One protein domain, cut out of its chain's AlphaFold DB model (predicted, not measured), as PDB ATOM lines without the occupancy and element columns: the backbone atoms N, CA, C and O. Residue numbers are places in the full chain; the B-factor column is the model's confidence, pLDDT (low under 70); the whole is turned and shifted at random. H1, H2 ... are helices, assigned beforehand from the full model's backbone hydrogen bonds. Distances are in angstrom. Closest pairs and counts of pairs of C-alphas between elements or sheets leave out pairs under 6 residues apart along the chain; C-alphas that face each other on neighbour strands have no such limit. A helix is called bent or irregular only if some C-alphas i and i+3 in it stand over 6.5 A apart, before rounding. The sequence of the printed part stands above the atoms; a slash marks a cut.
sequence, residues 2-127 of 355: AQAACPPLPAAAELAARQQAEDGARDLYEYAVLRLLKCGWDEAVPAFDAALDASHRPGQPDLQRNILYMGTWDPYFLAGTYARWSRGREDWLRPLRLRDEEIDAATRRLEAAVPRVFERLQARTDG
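This is residues 2 to 127 of the 355 residues of an uncharacterized protein of Xanthomonadaceae bacterium SCN 69-320 (UniProt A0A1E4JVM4). Two helices, H2 and H3, fold back on each other as a hairpin and make the core, and the long bent helix H7 wraps partly round it: its arm H7a crosses the far end of H2, and its arm H7b passes near H3. H5 packs on H7a, short H6 meets a side of H2, H4 is near H2 and H7b, and H1 sits at a corner by the beginning of H2. The 126 printed residues hold seven named helices, H1 to H7 in order, and no named strand; the class is all helix. The whole is compact, with a radius of gyration of the C-alphas of 13.7 A and spans of 40 by 29 by 23 A.

Start at H1, residues 12 to 18; it touches H2, residues 24 to 39, only at the corner, closest at the C-alphas of Arg 18 and Gly 24, 5.1 A. H2 is the hub, touching four helices. With H3, residues 41 to 55, it forms a helical hairpin at a shallow tilt of 6 degrees, opposite ways; the closest C-alphas, of Ala 25 and Ala 51, are 4.6 A apart. Next, H4, residues 64 to 71, touches no helix but is near H2. Look then to H5, residues 75 to 86, and H6, residues 91 to 96. H6 touches H2 at residues 31 to 38 of H2 alone, closest at the C-alphas of Leu 34 and Leu 96, 6.0 A, at a shallow tilt of 33 degrees, only just short of steep. H7, residues 100 to 124, was assigned as one helix by its hydrogen bonds but is bent, with C-alphas 112 and 115 7.1 A apart; its arms H7a, residues 100 to 112, and H7b, residues 115 to 124, stand at a steep tilt of 60 degrees. Residues 105 to 110 of H7a touch residues 36 to 38 of H2, about perpendicular at 78 degrees, closest at the C-alphas of Leu 37 and Ala 106, 4.4 A. H5 touches H7a at a steep tilt of 48 degrees, opposite ways, closest at the C-alphas of Tyr 76 and Thr 107, 4.9 A. H7b is near H3 and H4. Every O i to N i+4 pair is within hydrogen-bond range in H1, H2, H5 and H7b; the counts are 9 of 11 in H3, 3 of 4 in H4, 7 of 9 in H7a and 0 of 2 in H6, where 2 of 3 O i to N i+3 pairs are.

Find C-alpha 12 at (10.093, 56.933, 1.083), where H1 begins. H2 runs 21.6 A to C-alpha 39 at (5.779, 38.796, 5.855), and H3 runs 20.0 A. H5 measures 16.0 A, H7a 19.8 A and H7b 14.6 A, ending at C-alpha 124 at (-9.067, 51.718, -4.874).

The C-alphas farthest apart, of Ala 2 and Pro 58, are 43.9 A apart. The printed part has no cut and no long link. Its mean pLDDT is 81.2; residues 2 to 4, 65, 68 to 69, 71 to 74, 76 and 125 to 127 are under 70.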
ATOM      1  N   ALA A   2      12.576  31.983  16.717       35.34
ATOM      2  CA  ALA A   2      12.242  33.404  16.622       35.34
ATOM      3  C   ALA A   2      11.796  33.720  15.187       35.34
ATOM      4  O   ALA A   2      12.511  33.410  14.233       35.34
ATOM      5  N   GLN A   3      10.599  34.281  15.033       49.09
ATOM      6  CA  GLN A   3      10.112  34.774  13.752       49.09
ATOM      7  C   GLN A   3      11.027  35.933  13.347       49.09
ATOM      8  O   GLN A   3      11.055  36.957  14.025       49.09
ATOM      9  N   ALA A   4      11.849  35.739  12.312       59.72
ATOM     10  CA  ALA A   4      12.698  36.807  11.799       59.72
ATOM     11  C   ALA A   4      11.806  38.008  11.455       59.72
ATOM     12  O   ALA A   4      10.794  37.844  10.766       59.72
ATOM     13  N   ALA A   5      12.149  39.185  11.983       75.38
ATOM     14  CA  ALA A   5      11.399  40.408  11.732       75.38
ATOM     15  C   ALA A   5      11.306  40.660  10.220       75.38
ATOM     16  O   ALA A   5      12.271  40.421   9.487       75.38
ATOM     17  N   CYS A   6      10.141  41.116   9.749       84.50
ATOM     18  CA  CYS A   6       9.975  41.467   8.344       84.50
ATOM     19  C   CYS A   6      11.004  42.547   7.965       84.50
ATOM     20  O   CYS A   6      11.174  43.498   8.733       84.50
ATOM     21  N   PRO A   7      11.685  42.440   6.807       86.88
ATOM     22  CA  PRO A   7      12.559  43.508   6.343       86.88
ATOM     23  C   PRO A   7      11.818  44.853   6.324       86.88
ATOM     24  O   PRO A   7      10.631  44.879   5.982       86.88
ATOM     25  N   PRO A   8      12.469  45.976   6.668       85.44
ATOM     26  CA  PRO A   8      11.820  47.280   6.600       85.44
ATOM     27  C   PRO A   8      11.382  47.594   5.163       85.44
ATOM     28  O   PRO A   8      11.929  47.054   4.195       85.44
ATOM     29  N   LEU A   9      10.367  48.447   5.020       85.38
ATOM     30  CA  LEU A   9      10.036  49.024   3.719       85.38
ATOM     31  C   LEU A   9      11.221  49.861   3.208       85.38
ATOM     32  O   LEU A   9      11.967  50.408   4.029       85.38
ATOM     33  N   PRO A  10      11.396  49.997   1.881       85.94
ATOM     34  CA  PRO A  10      12.385  50.910   1.335       85.94
ATOM     35  C   PRO A  10      12.074  52.335   1.801       85.94
ATOM     36  O   PRO A  10      10.923  52.668   2.111       85.94
ATOM     37  N   ALA A  11      13.097  53.185   1.859       87.56
ATOM     38  CA  ALA A  11      12.903  54.573   2.260       87.56
ATOM     39  C   ALA A  11      11.879  55.263   1.339       87.56
ATOM     40  O   ALA A  11      11.800  54.956   0.150       87.56
ATOM     41  N   ALA A  12      11.130  56.241   1.858       84.94
ATOM     42  CA  ALA A  12      10.093  56.933   1.083       84.94
ATOM     43  C   ALA A  12      10.625  57.525  -0.237       84.94
ATOM     44  O   ALA A  12       9.943  57.470  -1.257       84.94
ATOM     45  N   ALA A  13      11.863  58.031  -0.236       86.56
ATOM     46  CA  ALA A  13      12.527  58.532  -1.438       86.56
ATOM     47  C   ALA A  13      12.813  57.424  -2.469       86.56
ATOM     48  O   ALA A  13      12.655  57.649  -3.665       86.56
ATOM     49  N   GLU A  14      13.191  56.225  -2.018       87.94
ATOM     50  CA  GLU A  14      13.424  55.072  -2.891       87.94
ATOM     51  C   GLU A  14      12.108  54.557  -3.487       87.94
ATOM     52  O   GLU A  14      12.027  54.336  -4.694       87.94
ATOM     53  N   LEU A  15      11.049  54.451  -2.675       85.12
ATOM     54  CA  LEU A  15       9.705  54.116  -3.160       85.12
ATOM     55  C   LEU A  15       9.223  55.130  -4.204       85.12
ATOM     56  O   LEU A  15       8.763  54.733  -5.273       85.12
ATOM     57  N   ALA A  16       9.377  56.429  -3.936       86.56
ATOM     58  CA  ALA A  16       8.990  57.483  -4.869       86.56
ATOM     59  C   ALA A  16       9.786  57.423  -6.184       86.56
ATOM     60  O   ALA A  16       9.200  57.588  -7.255       86.56
ATOM     61  N   ALA A  17      11.092  57.142  -6.120       88.62
ATOM     62  CA  ALA A  17      11.926  56.956  -7.305       88.62
ATOM     63  C   ALA A  17      11.456  55.753  -8.139       88.62
ATOM     64  O   ALA A  17      11.318  55.860  -9.356       88.62
ATOM     65  N   ARG A  18      11.125  54.626  -7.495       88.38
ATOM     66  CA  ARG A  18      10.590  53.441  -8.183       88.38
ATOM     67  C   ARG A  18       9.232  53.707  -8.822       88.38
ATOM     68  O   ARG A  18       9.031  53.311  -9.957       88.38
ATOM     69  N   GLN A  19       8.342  54.458  -8.171       87.12
ATOM     70  CA  GLN A  19       7.059  54.871  -8.765       87.12
ATOM     71  C   GLN A  19       7.204  55.733 -10.034       87.12
ATOM     72  O   GLN A  19       6.218  55.956 -10.734       87.12
ATOM     73  N   GLN A  20       8.383  56.309 -10.284       87.12
ATOM     74  CA  GLN A  20       8.671  57.135 -11.460       87.12
ATOM     75  C   GLN A  20       9.455  56.384 -12.546       87.12
ATOM     76  O   GLN A  20       9.574  56.899 -13.654       87.12
ATOM     77  N   ALA A  21       9.991  55.198 -12.246       88.38
ATOM     78  CA  ALA A  21      10.703  54.373 -13.217       88.38
ATOM     79  C   ALA A  21       9.746  53.843 -14.298       88.38
ATOM     80  O   ALA A  21       8.558  53.694 -14.038       88.38
ATOM     81  N   GLU A  22      10.261  53.527 -15.489       86.25
ATOM     82  CA  GLU A  22       9.469  53.079 -16.652       86.25
ATOM     83  C   GLU A  22       8.532  51.897 -16.326       86.25
ATOM     84  O   GLU A  22       7.337  51.972 -16.592       86.25
ATOM     85  N   ASP A  23       9.038  50.877 -15.623       86.06
ATOM     86  CA  ASP A  23       8.272  49.710 -15.151       86.06
ATOM     87  C   ASP A  23       7.854  49.809 -13.667       86.06
ATOM     88  O   ASP A  23       7.557  48.807 -13.007       86.06
ATOM     89  N   GLY A  24       7.816  51.025 -13.119       87.38
ATOM     90  CA  GLY A  24       7.650  51.295 -11.692       87.38
ATOM     91  C   GLY A  24       6.442  50.618 -11.048       87.38
ATOM     92  O   GLY A  24       6.559  50.021  -9.976       87.38
ATOM     93  N   ALA A  25       5.284  50.652 -11.711       88.62
ATOM     94  CA  ALA A  25       4.072  49.994 -11.225       88.62
ATOM     95  C   ALA A  25       4.243  48.472 -11.106       88.62
ATOM     96  O   ALA A  25       3.851  47.872 -10.100       88.62
ATOM     97  N   ARG A  26       4.864  47.842 -12.109       88.19
ATOM     98  CA  ARG A  26       5.095  46.394 -12.134       88.19
ATOM     99  C   ARG A  26       6.117  45.973 -11.085       88.19
ATOM    100  O   ARG A  26       5.855  45.022 -10.349       88.19
ATOM    101  N   ASP A  27       7.236  46.680 -10.988       88.69
ATOM    102  CA  ASP A  27       8.297  46.373 -10.026       88.69
ATOM    103  C   ASP A  27       7.797  46.483  -8.581       88.69
ATOM    104  O   ASP A  27       8.057  45.611  -7.747       88.69
ATOM    105  N   LEU A  28       7.021  47.530  -8.283       90.81
ATOM    106  CA  LEU A  28       6.405  47.712  -6.968       90.81
ATOM    107  C   LEU A  28       5.361  46.635  -6.673       90.81
ATOM    108  O   LEU A  28       5.280  46.167  -5.536       90.81
ATOM    109  N   TYR A  29       4.595  46.201  -7.677       89.75
ATOM    110  CA  TYR A  29       3.655  45.092  -7.523       89.75
ATOM    111  C   TYR A  29       4.383  43.782  -7.200       89.75
ATOM    112  O   TYR A  29       4.021  43.085  -6.253       89.75
ATOM    113  N   GLU A  30       5.442  43.451  -7.939       88.75
ATOM    114  CA  GLU A  30       6.243  42.248  -7.698       88.75
ATOM    115  C   GLU A  30       6.927  42.289  -6.316       88.75
ATOM    116  O   GLU A  30       6.951  41.275  -5.608       88.75
ATOM    117  N   TYR A  31       7.395  43.464  -5.877       91.12
ATOM    118  CA  TYR A  31       7.873  43.681  -4.509       91.12
ATOM    119  C   TYR A  31       6.772  43.453  -3.467       91.12
ATOM    120  O   TYR A  31       7.000  42.759  -2.473       91.12
ATOM    121  N   ALA A  32       5.572  43.994  -3.690       91.75
ATOM    122  CA  ALA A  32       4.438  43.830  -2.787       91.75
ATOM    123  C   ALA A  32       4.043  42.353  -2.635       91.75
ATOM    124  O   ALA A  32       3.830  41.887  -1.516       91.75
ATOM    125  N   VAL A  33       4.031  41.590  -3.735       90.88
ATOM    126  CA  VAL A  33       3.773  40.143  -3.709       90.88
ATOM    127  C   VAL A  33       4.855  39.404  -2.921       90.88
ATOM    128  O   VAL A  33       4.527  38.609  -2.041       90.88
ATOM    129  N   LEU A  34       6.143  39.685  -3.148       91.69
ATOM    130  CA  LEU A  34       7.216  39.076  -2.351       91.69
ATOM    131  C   LEU A  34       7.097  39.416  -0.861       91.69
ATOM    132  O   LEU A  34       7.289  38.545  -0.010       91.69
ATOM    133  N   ARG A  35       6.737  40.660  -0.535       93.25
ATOM    134  CA  ARG A  35       6.523  41.095   0.848       93.25
ATOM    135  C   ARG A  35       5.334  40.380   1.481       93.25
ATOM    136  O   ARG A  35       5.451  39.921   2.613       93.25
ATOM    137  N   LEU A  36       4.244  40.183   0.739       92.81
ATOM    138  CA  LEU A  36       3.099  39.379   1.171       92.81
ATOM    139  C   LEU A  36       3.520  37.935   1.470       92.81
ATOM    140  O   LEU A  36       3.220  37.401   2.538       92.81
ATOM    141  N   LEU A  37       4.255  37.314   0.552       91.75
ATOM    142  CA  LEU A  37       4.713  35.935   0.693       91.75
ATOM    143  C   LEU A  37       5.684  35.768   1.873       91.75
ATOM    144  O   LEU A  37       5.619  34.767   2.591       91.75
ATOM    145  N   LYS A  38       6.558  36.750   2.116       91.38
ATOM    146  CA  LYS A  38       7.562  36.710   3.190       91.38
ATOM    147  C   LYS A  38       6.986  37.078   4.559       91.38
ATOM    148  O   LYS A  38       7.287  36.404   5.544       91.38
ATOM    149  N   CYS A  39       6.161  38.119   4.615       91.94
ATOM    150  CA  CYS A  39       5.779  38.796   5.855       91.94
ATOM    151  C   CYS A  39       4.278  38.777   6.156       91.94
ATOM    152  O   CYS A  39       3.895  38.925   7.313       91.94
ATOM    153  N   GLY A  40       3.430  38.544   5.156       90.81
ATOM    154  CA  GLY A  40       1.977  38.576   5.294       90.81
ATOM    155  C   GLY A  40       1.348  39.866   4.773       90.81
ATOM    156  O   GLY A  40       2.027  40.787   4.323       90.81
ATOM    157  N   TRP A  41       0.015  39.893   4.796       91.00
ATOM    158  CA  TRP A  41      -0.780  40.922   4.128       91.00
ATOM    159  C   TRP A  41      -0.574  42.322   4.699       91.00
ATOM    160  O   TRP A  41      -0.300  43.242   3.935       91.00
ATOM    161  N   ASP A  42      -0.668  42.485   6.020       91.06
ATOM    162  CA  ASP A  42      -0.654  43.814   6.646       91.06
ATOM    163  C   ASP A  42       0.668  44.557   6.381       91.06
ATOM    164  O   ASP A  42       0.676  45.761   6.138       91.06
ATOM    165  N   GLU A  43       1.772  43.813   6.297       92.31
ATOM    166  CA  GLU A  43       3.094  44.327   5.932       92.31
ATOM    167  C   GLU A  43       3.218  44.691   4.446       92.31
ATOM    168  O   GLU A  43       4.011  45.557   4.083       92.31
ATOM    169  N   ALA A  44       2.472  44.018   3.569       91.62
ATOM    170  CA  ALA A  44       2.538  44.207   2.123       91.62
ATOM    171  C   ALA A  44       1.658  45.358   1.617       91.62
ATOM    172  O   ALA A  44       1.924  45.898   0.541       91.62
ATOM    173  N   VAL A  45       0.631  45.742   2.383       90.50
ATOM    174  CA  VAL A  45      -0.354  46.769   2.007       90.50
ATOM    175  C   VAL A  45       0.286  48.069   1.500       90.50
ATOM    176  O   VAL A  45      -0.092  48.501   0.411       90.50
ATOM    177  N   PRO A  46       1.281  48.674   2.184       89.62
ATOM    178  CA  PRO A  46       1.868  49.930   1.716       89.62
ATOM    179  C   PRO A  46       2.526  49.817   0.333       89.62
ATOM    180  O   PRO A  46       2.473  50.750  -0.465       89.62
ATOM    181  N   ALA A  47       3.122  48.662   0.024       89.38
ATOM    182  CA  ALA A  47       3.736  48.418  -1.276       89.38
ATOM    183  C   ALA A  47       2.692  48.177  -2.376       89.38
ATOM    184  O   ALA A  47       2.852  48.684  -3.485       89.38
ATOM    185  N   PHE A  48       1.609  47.451  -2.067       88.25
ATOM    186  CA  PHE A  48       0.480  47.309  -2.991       88.25
ATOM    187  C   PHE A  48      -0.128  48.665  -3.329       88.25
ATOM    188  O   PHE A  48      -0.435  48.928  -4.491       88.25
ATOM    189  N   ASP A  49      -0.256  49.543  -2.336       87.31
ATOM    190  CA  ASP A  49      -0.793  50.872  -2.572       87.31
ATOM    191  C   ASP A  49       0.106  51.696  -3.490       87.31
ATOM    192  O   ASP A  49      -0.367  52.268  -4.472       87.31
ATOM    193  N   ALA A  50       1.412  51.688  -3.221       88.31
ATOM    194  CA  ALA A  50       2.384  52.391  -4.044       88.31
ATOM    195  C   ALA A  50       2.390  51.899  -5.502       88.31
ATOM    196  O   ALA A  50       2.553  52.717  -6.408       88.31
ATOM    197  N   ALA A  51       2.200  50.592  -5.723       89.06
ATOM    198  CA  ALA A  51       2.109  49.989  -7.052       89.06
ATOM    199  C   ALA A  51       0.849  50.434  -7.809       89.06
ATOM    200  O   ALA A  51       0.927  50.801  -8.979       89.06
ATOM    201  N   LEU A  52      -0.304  50.448  -7.133       85.31
ATOM    202  CA  LEU A  52      -1.564  50.924  -7.714       85.31
ATOM    203  C   LEU A  52      -1.482  52.411  -8.074       85.31
ATOM    204  O   LEU A  52      -1.851  52.798  -9.180       85.31
ATOM    205  N   ASP A  53      -0.931  53.232  -7.182       86.44
ATOM    206  CA  ASP A  53      -0.767  54.666  -7.423       86.44
ATOM    207  C   ASP A  53       0.186  54.931  -8.602       86.44
ATOM    208  O   ASP A  53      -0.038  55.854  -9.387       86.44
ATOM    209  N   ALA A  54       1.231  54.109  -8.760       87.75
ATOM    210  CA  ALA A  54       2.104  54.157  -9.928       87.75
ATOM    211  C   ALA A  54       1.355  53.759 -11.208       87.75
ATOM    212  O   ALA A  54       1.479  54.460 -12.205       87.75
ATOM    213  N   SER A  55       0.525  52.711 -11.181       87.50
ATOM    214  CA  SER A  55      -0.188  52.219 -12.374       87.50
ATOM    215  C   SER A  55      -1.126  53.247 -13.021       87.50
ATOM    216  O   SER A  55      -1.384  53.176 -14.217       87.50
ATOM    217  N   HIS A  56      -1.586  54.246 -12.261       84.56
ATOM    218  CA  HIS A  56      -2.422  55.334 -12.777       84.56
ATOM    219  C   HIS A  56      -1.635  56.448 -13.490       84.56
ATOM    220  O   HIS A  56      -2.231  57.404 -13.991       84.56
ATOM    221  N   ARG A  57      -0.298  56.388 -13.519       84.75
ATOM    222  CA  ARG A  57       0.524  57.416 -14.169       84.75
ATOM    223  C   ARG A  57       0.667  57.148 -15.673       84.75
ATOM    224  O   ARG A  57       0.729  55.993 -16.089       84.75
ATOM    225  N   PRO A  58       0.788  58.200 -16.505       84.06
ATOM    226  CA  PRO A  58       1.006  58.033 -17.939       84.06
ATOM    227  C   PRO A  58       2.258  57.197 -18.241       84.06
ATOM    228  O   PRO A  58       3.318  57.440 -17.668       84.06
ATOM    229  N   GLY A  59       2.130  56.240 -19.163       82.62
ATOM    230  CA  GLY A  59       3.236  55.384 -19.610       82.62
ATOM    231  C   GLY A  59       3.555  54.197 -18.698       82.62
ATOM    232  O   GLY A  59       4.434  53.418 -19.040       82.62
ATOM    233  N   GLN A  60       2.847  54.031 -17.577       86.56
ATOM    234  CA  GLN A  60       3.035  52.886 -16.685       86.56
ATOM    235  C   GLN A  60       2.270  51.648 -17.167       86.56
ATOM    236  O   GLN A  60       1.217  51.780 -17.803       86.56
ATOM    237  N   PRO A  61       2.765  50.435 -16.857       79.19
ATOM    238  CA  PRO A  61       2.060  49.209 -17.186       79.19
ATOM    239  C   PRO A  61       0.774  49.082 -16.370       79.19
ATOM    240  O   PRO A  61       0.754  49.288 -15.154       79.19
ATOM    241  N   ASP A  62      -0.289  48.659 -17.050       78.88
ATOM    242  CA  ASP A  62      -1.545  48.323 -16.401       78.88
ATOM    243  C   ASP A  62      -1.398  47.035 -15.567       78.88
ATOM    244  O   ASP A  62      -1.075  45.955 -16.074       78.88
ATOM    245  N   LEU A  63      -1.656  47.150 -14.262       78.38
ATOM    246  CA  LEU A  63      -1.573  46.042 -13.316       78.38
ATOM    247  C   LEU A  63      -2.796  45.123 -13.337       78.38
ATOM    248  O   LEU A  63      -2.738  44.059 -12.715       78.38
ATOM    249  N   GLN A  64      -3.873  45.474 -14.052       71.44
ATOM    250  CA  GLN A  64      -5.115  44.695 -14.129       71.44
ATOM    251  C   GLN A  64      -4.856  43.201 -14.331       71.44
ATOM    252  O   GLN A  64      -5.322  42.354 -13.565       71.44
ATOM    253  N   ARG A  65      -4.051  42.863 -15.339       68.38
ATOM    254  CA  ARG A  65      -3.750  41.475 -15.688       68.38
ATOM    255  C   ARG A  65      -2.959  40.762 -14.586       68.38
ATOM    256  O   ARG A  65      -3.262  39.613 -14.273       68.38
ATOM    257  N   ASN A  66      -1.988  41.431 -13.969       74.38
ATOM    258  CA  ASN A  66      -1.138  40.863 -12.917       74.38
ATOM    259  C   ASN A  66      -1.926  40.598 -11.628       74.38
ATOM    260  O   ASN A  66      -1.760  39.553 -10.994       74.38
ATOM    261  N   ILE A  67      -2.808  41.530 -11.276       72.56
ATOM    262  CA  ILE A  67      -3.730  41.434 -10.145       72.56
ATOM    263  C   ILE A  67      -4.680  40.253 -10.325       72.56
ATOM    264  O   ILE A  67      -4.824  39.414  -9.432       72.56
ATOM    265  N   LEU A  68      -5.300  40.163 -11.502       69.00
ATOM    266  CA  LEU A  68      -6.194  39.062 -11.828       69.00
ATOM    267  C   LEU A  68      -5.437  37.733 -11.820       69.00
ATOM    268  O   LEU A  68      -5.965  36.745 -11.312       69.00
ATOM    269  N   TYR A  69      -4.185  37.704 -12.289       69.94
ATOM    270  CA  TYR A  69      -3.346  36.511 -12.202       69.94
ATOM    271  C   TYR A  69      -3.091  36.053 -10.768       69.94
ATOM    272  O   TYR A  69      -3.175  34.858 -10.512       69.94
ATOM    273  N   MET A  70      -2.861  36.956  -9.815       72.19
ATOM    274  CA  MET A  70      -2.549  36.553  -8.441       72.19
ATOM    275  C   MET A  70      -3.678  35.769  -7.764       72.19
ATOM    276  O   MET A  70      -3.394  34.784  -7.092       72.19
ATOM    277  N   GLY A  71      -4.945  36.154  -7.942       64.56
ATOM    278  CA  GLY A  71      -6.056  35.360  -7.389       64.56
ATOM    279  C   GLY A  71      -6.641  34.325  -8.343       64.56
ATOM    280  O   GLY A  71      -7.583  33.625  -7.979       64.56
ATOM    281  N   THR A  72      -6.080  34.206  -9.547       61.59
ATOM    282  CA  THR A  72      -6.377  33.115 -10.483       61.59
ATOM    283  C   THR A  72      -5.205  32.153 -10.650       61.59
ATOM    284  O   THR A  72      -5.197  31.392 -11.609       61.59
ATOM    285  N   TRP A  73      -4.208  32.156  -9.769       62.53
ATOM    286  CA  TRP A  73      -3.134  31.163  -9.777       62.53
ATOM    287  C   TRP A  73      -3.163  30.356  -8.488       62.53
ATOM    288  O   TRP A  73      -3.622  30.832  -7.448       62.53
ATOM    289  N   ASP A  74      -2.642  29.134  -8.561       62.09
ATOM    290  CA  ASP A  74      -2.399  28.342  -7.368       62.09
ATOM    291  C   ASP A  74      -1.403  29.065  -6.456       62.09
ATOM    292  O   ASP A  74      -0.310  29.430  -6.907       62.09
ATOM    293  N   PRO A  75      -1.751  29.274  -5.179       70.12
ATOM    294  CA  PRO A  75      -0.892  30.002  -4.262       70.12
ATOM    295  C   PRO A  75       0.485  29.363  -4.054       70.12
ATOM    296  O   PRO A  75       1.455  30.078  -3.790       70.12
ATOM    297  N   TYR A  76       0.615  28.041  -4.194       69.19
ATOM    298  CA  TYR A  76       1.904  27.358  -4.103       69.19
ATOM    299  C   TYR A  76       2.739  27.567  -5.356       69.19
ATOM    300  O   TYR A  76       3.912  27.929  -5.256       69.19
ATOM    301  N   PHE A  77       2.139  27.438  -6.536       71.06
ATOM    302  CA  PHE A  77       2.818  27.746  -7.788       71.06
ATOM    303  C   PHE A  77       3.286  29.193  -7.853       71.06
ATOM    304  O   PHE A  77       4.416  29.453  -8.274       71.06
ATOM    305  N   LEU A  78       2.448  30.132  -7.410       74.88
ATOM    306  CA  LEU A  78       2.822  31.536  -7.349       74.88
ATOM    307  C   LEU A  78       3.986  31.723  -6.367       74.88
ATOM    308  O   LEU A  78       5.011  32.281  -6.749       74.88
ATOM    309  N   ALA A  79       3.894  31.168  -5.154       81.12
ATOM    310  CA  ALA A  79       4.968  31.236  -4.164       81.12
ATOM    311  C   ALA A  79       6.292  30.639  -4.679       81.12
ATOM    312  O   ALA A  79       7.332  31.285  -4.569       81.12
ATOM    313  N   GLY A  80       6.266  29.456  -5.296       75.31
ATOM    314  CA  GLY A  80       7.447  28.805  -5.870       75.31
ATOM    315  C   GLY A  80       8.003  29.532  -7.098       75.31
ATOM    316  O   GLY A  80       9.219  29.619  -7.283       75.31
ATOM    317  N   THR A  81       7.134  30.119  -7.924       78.62
ATOM    318  CA  THR A  81       7.542  30.971  -9.050       78.62
ATOM    319  C   THR A  81       8.263  32.210  -8.540       78.62
ATOM    320  O   THR A  81       9.375  32.475  -8.989       78.62
ATOM    321  N   TYR A  82       7.710  32.908  -7.548       84.12
ATOM    322  CA  TYR A  82       8.361  34.059  -6.919       84.12
ATOM    323  C   TYR A  82       9.628  33.673  -6.142       84.12
ATOM    324  O   TYR A  82      10.607  34.421  -6.161       84.12
ATOM    325  N   ALA A  83       9.674  32.488  -5.526       82.75
ATOM    326  CA  ALA A  83      10.879  31.973  -4.881       82.75
ATOM    327  C   ALA A  83      12.014  31.769  -5.889       82.75
ATOM    328  O   ALA A  83      13.107  32.290  -5.676       82.75
ATOM    329  N   ARG A  84      11.756  31.104  -7.023       81.31
ATOM    330  CA  ARG A  84      12.749  30.955  -8.104       81.31
ATOM    331  C   ARG A  84      13.124  32.299  -8.719       81.31
ATOM    332  O   ARG A  84      14.306  32.601  -8.861       81.31
ATOM    333  N   TRP A  85      12.123  33.111  -9.037       81.69
ATOM    334  CA  TRP A  85      12.295  34.413  -9.670       81.69
ATOM    335  C   TRP A  85      13.133  35.371  -8.808       81.69
ATOM    336  O   TRP A  85      14.062  35.991  -9.316       81.69
ATOM    337  N   SER A  86      12.903  35.425  -7.492       82.25
ATOM    338  CA  SER A  86      13.617  36.339  -6.582       82.25
ATOM    339  C   SER A  86      15.116  36.037  -6.407       82.25
ATOM    340  O   SER A  86      15.873  36.916  -5.981       82.25
ATOM    341  N   ARG A  87      15.590  34.829  -6.758       80.31
ATOM    342  CA  ARG A  87      17.002  34.421  -6.590       80.31
ATOM    343  C   ARG A  87      17.969  35.217  -7.460       80.31
ATOM    344  O   ARG A  87      19.072  35.516  -7.008       80.31
ATOM    345  N   GLY A  88      17.555  35.560  -8.679       71.88
ATOM    346  CA  GLY A  88      18.398  36.215  -9.687       71.88
ATOM    347  C   GLY A  88      18.202  37.726  -9.821       71.88
ATOM    348  O   GLY A  88      18.756  38.314 -10.741       71.88
ATOM    349  N   ARG A  89      17.385  38.355  -8.965       76.31
ATOM    350  CA  ARG A  89      16.992  39.771  -9.111       76.31
ATOM    351  C   ARG A  89      17.805  40.716  -8.217       76.31
ATOM    352  O   ARG A  89      18.563  40.263  -7.353       76.31
ATOM    353  N   GLU A  90      17.601  42.012  -8.481       72.62
ATOM    354  CA  GLU A  90      18.265  43.186  -7.894       72.62
ATOM    355  C   GLU A  90      18.402  43.151  -6.360       72.62
ATOM    356  O   GLU A  90      17.620  42.520  -5.644       72.62
ATOM    357  N   ASP A  91      19.382  43.902  -5.849       74.62
ATOM    358  CA  ASP A  91      19.765  43.918  -4.434       74.62
ATOM    359  C   ASP A  91      18.636  44.335  -3.480       74.62
ATOM    360  O   ASP A  91      18.562  43.819  -2.367       74.62
ATOM    361  N   TRP A  92      17.712  45.197  -3.905       76.94
ATOM    362  CA  TRP A  92      16.615  45.670  -3.050       76.94
ATOM    363  C   TRP A  92      15.509  44.619  -2.828       76.94
ATOM    364  O   TRP A  92      14.780  44.690  -1.839       76.94
ATOM    365  N   LEU A  93      15.422  43.589  -3.683       82.62
ATOM    366  CA  LEU A  93      14.561  42.417  -3.463       82.62
ATOM    367  C   LEU A  93      15.243  41.345  -2.605       82.62
ATOM    368  O   LEU A  93      14.570  40.453  -2.081       82.62
ATOM    369  N   ARG A  94      16.573  41.419  -2.432       84.25
ATOM    370  CA  ARG A  94      17.367  40.437  -1.674       84.25
ATOM    371  C   ARG A  94      16.806  40.163  -0.271       84.25
ATOM    372  O   ARG A  94      16.740  38.983   0.078       84.25
ATOM    373  N   PRO A  95      16.353  41.164   0.515       86.50
ATOM    374  CA  PRO A  95      15.791  40.915   1.844       86.50
ATOM    375  C   PRO A  95      14.494  40.091   1.824       86.50
ATOM    376  O   PRO A  95      14.184  39.405   2.796       86.50
ATOM    377  N   LEU A  96      13.743  40.132   0.720       89.31
ATOM    378  CA  LEU A  96      12.461  39.440   0.563       89.31
ATOM    379  C   LEU A  96      12.576  38.077  -0.129       89.31
ATOM    380  O   LEU A  96      11.556  37.427  -0.360       89.31
ATOM    381  N   ARG A  97      13.793  37.618  -0.449       88.62
ATOM    382  CA  ARG A  97      14.005  36.316  -1.091       88.62
ATOM    383  C   ARG A  97      13.356  35.197  -0.284       88.62
ATOM    384  O   ARG A  97      13.559  35.079   0.930       88.62
ATOM    385  N   LEU A  98      12.588  34.372  -0.987       85.75
ATOM    386  CA  LEU A  98      11.953  33.185  -0.432       85.75
ATOM    387  C   LEU A  98      12.873  31.986  -0.638       85.75
ATOM    388  O   LEU A  98      13.311  31.706  -1.757       85.75
ATOM    389  N   ARG A  99      13.167  31.295   0.458       84.50
ATOM    390  CA  ARG A  99      13.880  30.018   0.449       84.50
ATOM    391  C   ARG A  99      12.898  28.881   0.167       84.50
ATOM    392  O   ARG A  99      11.696  29.050   0.370       84.50
ATOM    393  N   ASP A 100      13.397  27.735  -0.293       78.44
ATOM    394  CA  ASP A 100      12.537  26.596  -0.646       78.44
ATOM    395  C   ASP A 100      11.730  26.101   0.560       78.44
ATOM    396  O   ASP A 100      10.527  25.866   0.449       78.44
ATOM    397  N   GLU A 101      12.338  26.074   1.747       81.12
ATOM    398  CA  GLU A 101      11.666  25.697   2.991       81.12
ATOM    399  C   GLU A 101      10.582  26.695   3.450       81.12
ATOM    400  O   GLU A 101       9.792  26.397   4.345       81.12
ATOM    401  N   GLU A 102      10.524  27.893   2.856       85.69
ATOM    402  CA  GLU A 102       9.548  28.933   3.202       85.69
ATOM    403  C   GLU A 102       8.310  28.924   2.301       85.69
ATOM    404  O   GLU A 102       7.328  29.596   2.634       85.69
ATOM    405  N   ILE A 103       8.329  28.174   1.191       82.25
ATOM    406  CA  ILE A 103       7.254  28.178   0.189       82.25
ATOM    407  C   ILE A 103       5.915  27.813   0.839       82.25
ATOM    408  O   ILE A 103       4.927  28.498   0.617       82.25
ATOM    409  N   ASP A 104       5.884  26.834   1.741       77.81
ATOM    410  CA  ASP A 104       4.658  26.402   2.425       77.81
ATOM    411  C   ASP A 104       4.018  27.482   3.284       77.81
ATOM    412  O   ASP A 104       2.798  27.659   3.301       77.81
ATOM    413  N   ALA A 105       4.851  28.201   4.034       85.88
ATOM    414  CA  ALA A 105       4.384  29.315   4.838       85.88
ATOM    415  C   ALA A 105       3.904  30.461   3.936       85.88
ATOM    416  O   ALA A 105       2.881  31.079   4.230       85.88
ATOM    417  N   ALA A 106       4.604  30.712   2.828       87.81
ATOM    418  CA  ALA A 106       4.237  31.718   1.841       87.81
ATOM    419  C   ALA A 106       2.904  31.399   1.141       87.81
ATOM    420  O   ALA A 106       2.051  32.280   1.036       87.81
ATOM    421  N   THR A 107       2.676  30.143   0.752       81.19
ATOM    422  CA  THR A 107       1.411  29.649   0.186       81.19
ATOM    423  C   THR A 107       0.241  29.935   1.116       81.19
ATOM    424  O   THR A 107      -0.724  30.568   0.697       81.19
ATOM    425  N   ARG A 108       0.351  29.554   2.398       80.19
ATOM    426  CA  ARG A 108      -0.717  29.788   3.386       80.19
ATOM    427  C   ARG A 108      -1.004  31.274   3.598       80.19
ATOM    428  O   ARG A 108      -2.160  31.665   3.747       80.19
ATOM    429  N   ARG A 109       0.034  32.121   3.610       87.31
ATOM    430  CA  ARG A 109      -0.137  33.583   3.702       87.31
ATOM    431  C   ARG A 109      -0.889  34.129   2.497       87.31
ATOM    432  O   ARG A 109      -1.783  34.950   2.676       87.31
ATOM    433  N   LEU A 110      -0.533  33.682   1.296       85.06
ATOM    434  CA  LEU A 110      -1.195  34.103   0.070       85.06
ATOM    435  C   LEU A 110      -2.659  33.651   0.047       85.06
ATOM    436  O   LEU A 110      -3.528  34.490  -0.156       85.06
ATOM    437  N   GLU A 111      -2.947  32.380   0.344       76.94
ATOM    438  CA  GLU A 111      -4.321  31.859   0.465       76.94
ATOM    439  C   GLU A 111      -5.181  32.708   1.407       76.94
ATOM    440  O   GLU A 111      -6.298  33.091   1.058       76.94
ATOM    441  N   ALA A 112      -4.644  33.051   2.581       80.56
ATOM    442  CA  ALA A 112      -5.340  33.880   3.559       80.56
ATOM    443  C   ALA A 112      -5.502  35.346   3.111       80.56
ATOM    444  O   ALA A 112      -6.450  36.020   3.518       80.56
ATOM    445  N   ALA A 113      -4.580  35.860   2.295       83.69
ATOM    446  CA  ALA A 113      -4.578  37.250   1.856       83.69
ATOM    447  C   ALA A 113      -5.460  37.505   0.633       83.69
ATOM    448  O   ALA A 113      -5.976  38.612   0.510       83.69
ATOM    449  N   VAL A 114      -5.655  36.517  -0.248       78.00
ATOM    450  CA  VAL A 114      -6.383  36.669  -1.522       78.00
ATOM    451  C   VAL A 114      -7.714  37.432  -1.374       78.00
ATOM    452  O   VAL A 114      -7.889  38.421  -2.091       78.00
ATOM    453  N   PRO A 115      -8.623  37.089  -0.435       73.38
ATOM    454  CA  PRO A 115      -9.868  37.843  -0.264       73.38
ATOM    455  C   PRO A 115      -9.637  39.317   0.103       73.38
ATOM    456  O   PRO A 115     -10.279  40.203  -0.456       73.38
ATOM    457  N   ARG A 116      -8.675  39.582   0.998       80.75
ATOM    458  CA  ARG A 116      -8.336  40.931   1.486       80.75
ATOM    459  C   ARG A 116      -7.683  41.779   0.396       80.75
ATOM    460  O   ARG A 116      -7.927  42.982   0.325       80.75
ATOM    461  N   VAL A 117      -6.879  41.156  -0.470       78.38
ATOM    462  CA  VAL A 117      -6.304  41.828  -1.641       78.38
ATOM    463  C   VAL A 117      -7.430  42.305  -2.548       78.38
ATOM    464  O   VAL A 117      -7.459  43.476  -2.919       78.38
ATOM    465  N   PHE A 118      -8.382  41.428  -2.865       74.25
ATOM    466  CA  PHE A 118      -9.482  41.773  -3.756       74.25
ATOM    467  C   PHE A 118     -10.390  42.865  -3.207       74.25
ATOM    468  O   PHE A 118     -10.708  43.798  -3.941       74.25
ATOM    469  N   GLU A 119     -10.738  42.793  -1.926       75.38
ATOM    470  CA  GLU A 119     -11.502  43.842  -1.248       75.38
ATOM    471  C   GLU A 119     -10.785  45.197  -1.338       75.38
ATOM    472  O   GLU A 119     -11.377  46.204  -1.733       75.38
ATOM    473  N   ARG A 120      -9.475  45.224  -1.054       78.19
ATOM    474  CA  ARG A 120      -8.685  46.457  -1.137       78.19
ATOM    475  C   ARG A 120      -8.632  47.014  -2.555       78.19
ATOM    476  O   ARG A 120      -8.731  48.224  -2.740       78.19
ATOM    477  N   LEU A 121      -8.471  46.147  -3.550       72.44
ATOM    478  CA  LEU A 121      -8.427  46.547  -4.951       72.44
ATOM    479  C   LEU A 121      -9.757  47.158  -5.391       72.44
ATOM    480  O   LEU A 121      -9.761  48.260  -5.926       72.44
ATOM    481  N   GLN A 122     -10.885  46.517  -5.083       71.44
ATOM    482  CA  GLN A 122     -12.217  47.048  -5.400       71.44
ATOM    483  C   GLN A 122     -12.444  48.458  -4.833       71.44
ATOM    484  O   GLN A 122     -13.066  49.291  -5.493       71.44
ATOM    485  N   ALA A 123     -11.908  48.735  -3.640       74.50
ATOM    486  CA  ALA A 123     -12.012  50.039  -2.988       74.50
ATOM    487  C   ALA A 123     -11.138  51.136  -3.625       74.50
ATOM    488  O   ALA A 123     -11.395  52.317  -3.398       74.50
ATOM    489  N   ARG A 124     -10.089  50.773  -4.377       72.94
ATOM    490  CA  ARG A 124      -9.067  51.718  -4.874       72.94
ATOM    491  C   ARG A 124      -9.018  51.855  -6.395       72.94
ATOM    492  O   ARG A 124      -8.302  52.714  -6.898       72.94
ATOM    493  N   THR A 125      -9.745  51.019  -7.126       65.62
ATOM    494  CA  THR A 125      -9.802  51.094  -8.590       65.62
ATOM    495  C   THR A 125     -10.747  52.193  -9.057       65.62
ATOM    496  O   THR A 125     -11.792  52.402  -8.446       65.62
ATOM    497  N   ASP A 126     -10.435  52.823 -10.186       65.06
ATOM    498  CA  ASP A 126     -11.224  53.865 -10.872       65.06
ATOM    499  C   ASP A 126     -12.586  53.393 -11.443       65.06
ATOM    500  O   ASP A 126     -13.195  54.062 -12.275       65.06
ATOM    501  N   GLY A 127     -13.074  52.228 -11.008       64.38
ATOM    502  CA  GLY A 127     -14.283  51.575 -11.507       64.38
ATOM    503  C   GLY A 127     -14.035  50.584 -12.648       64.38
ATOM    504  O   GLY A 127     -14.796  49.627 -12.772       64.38
TER     505      GLY A 127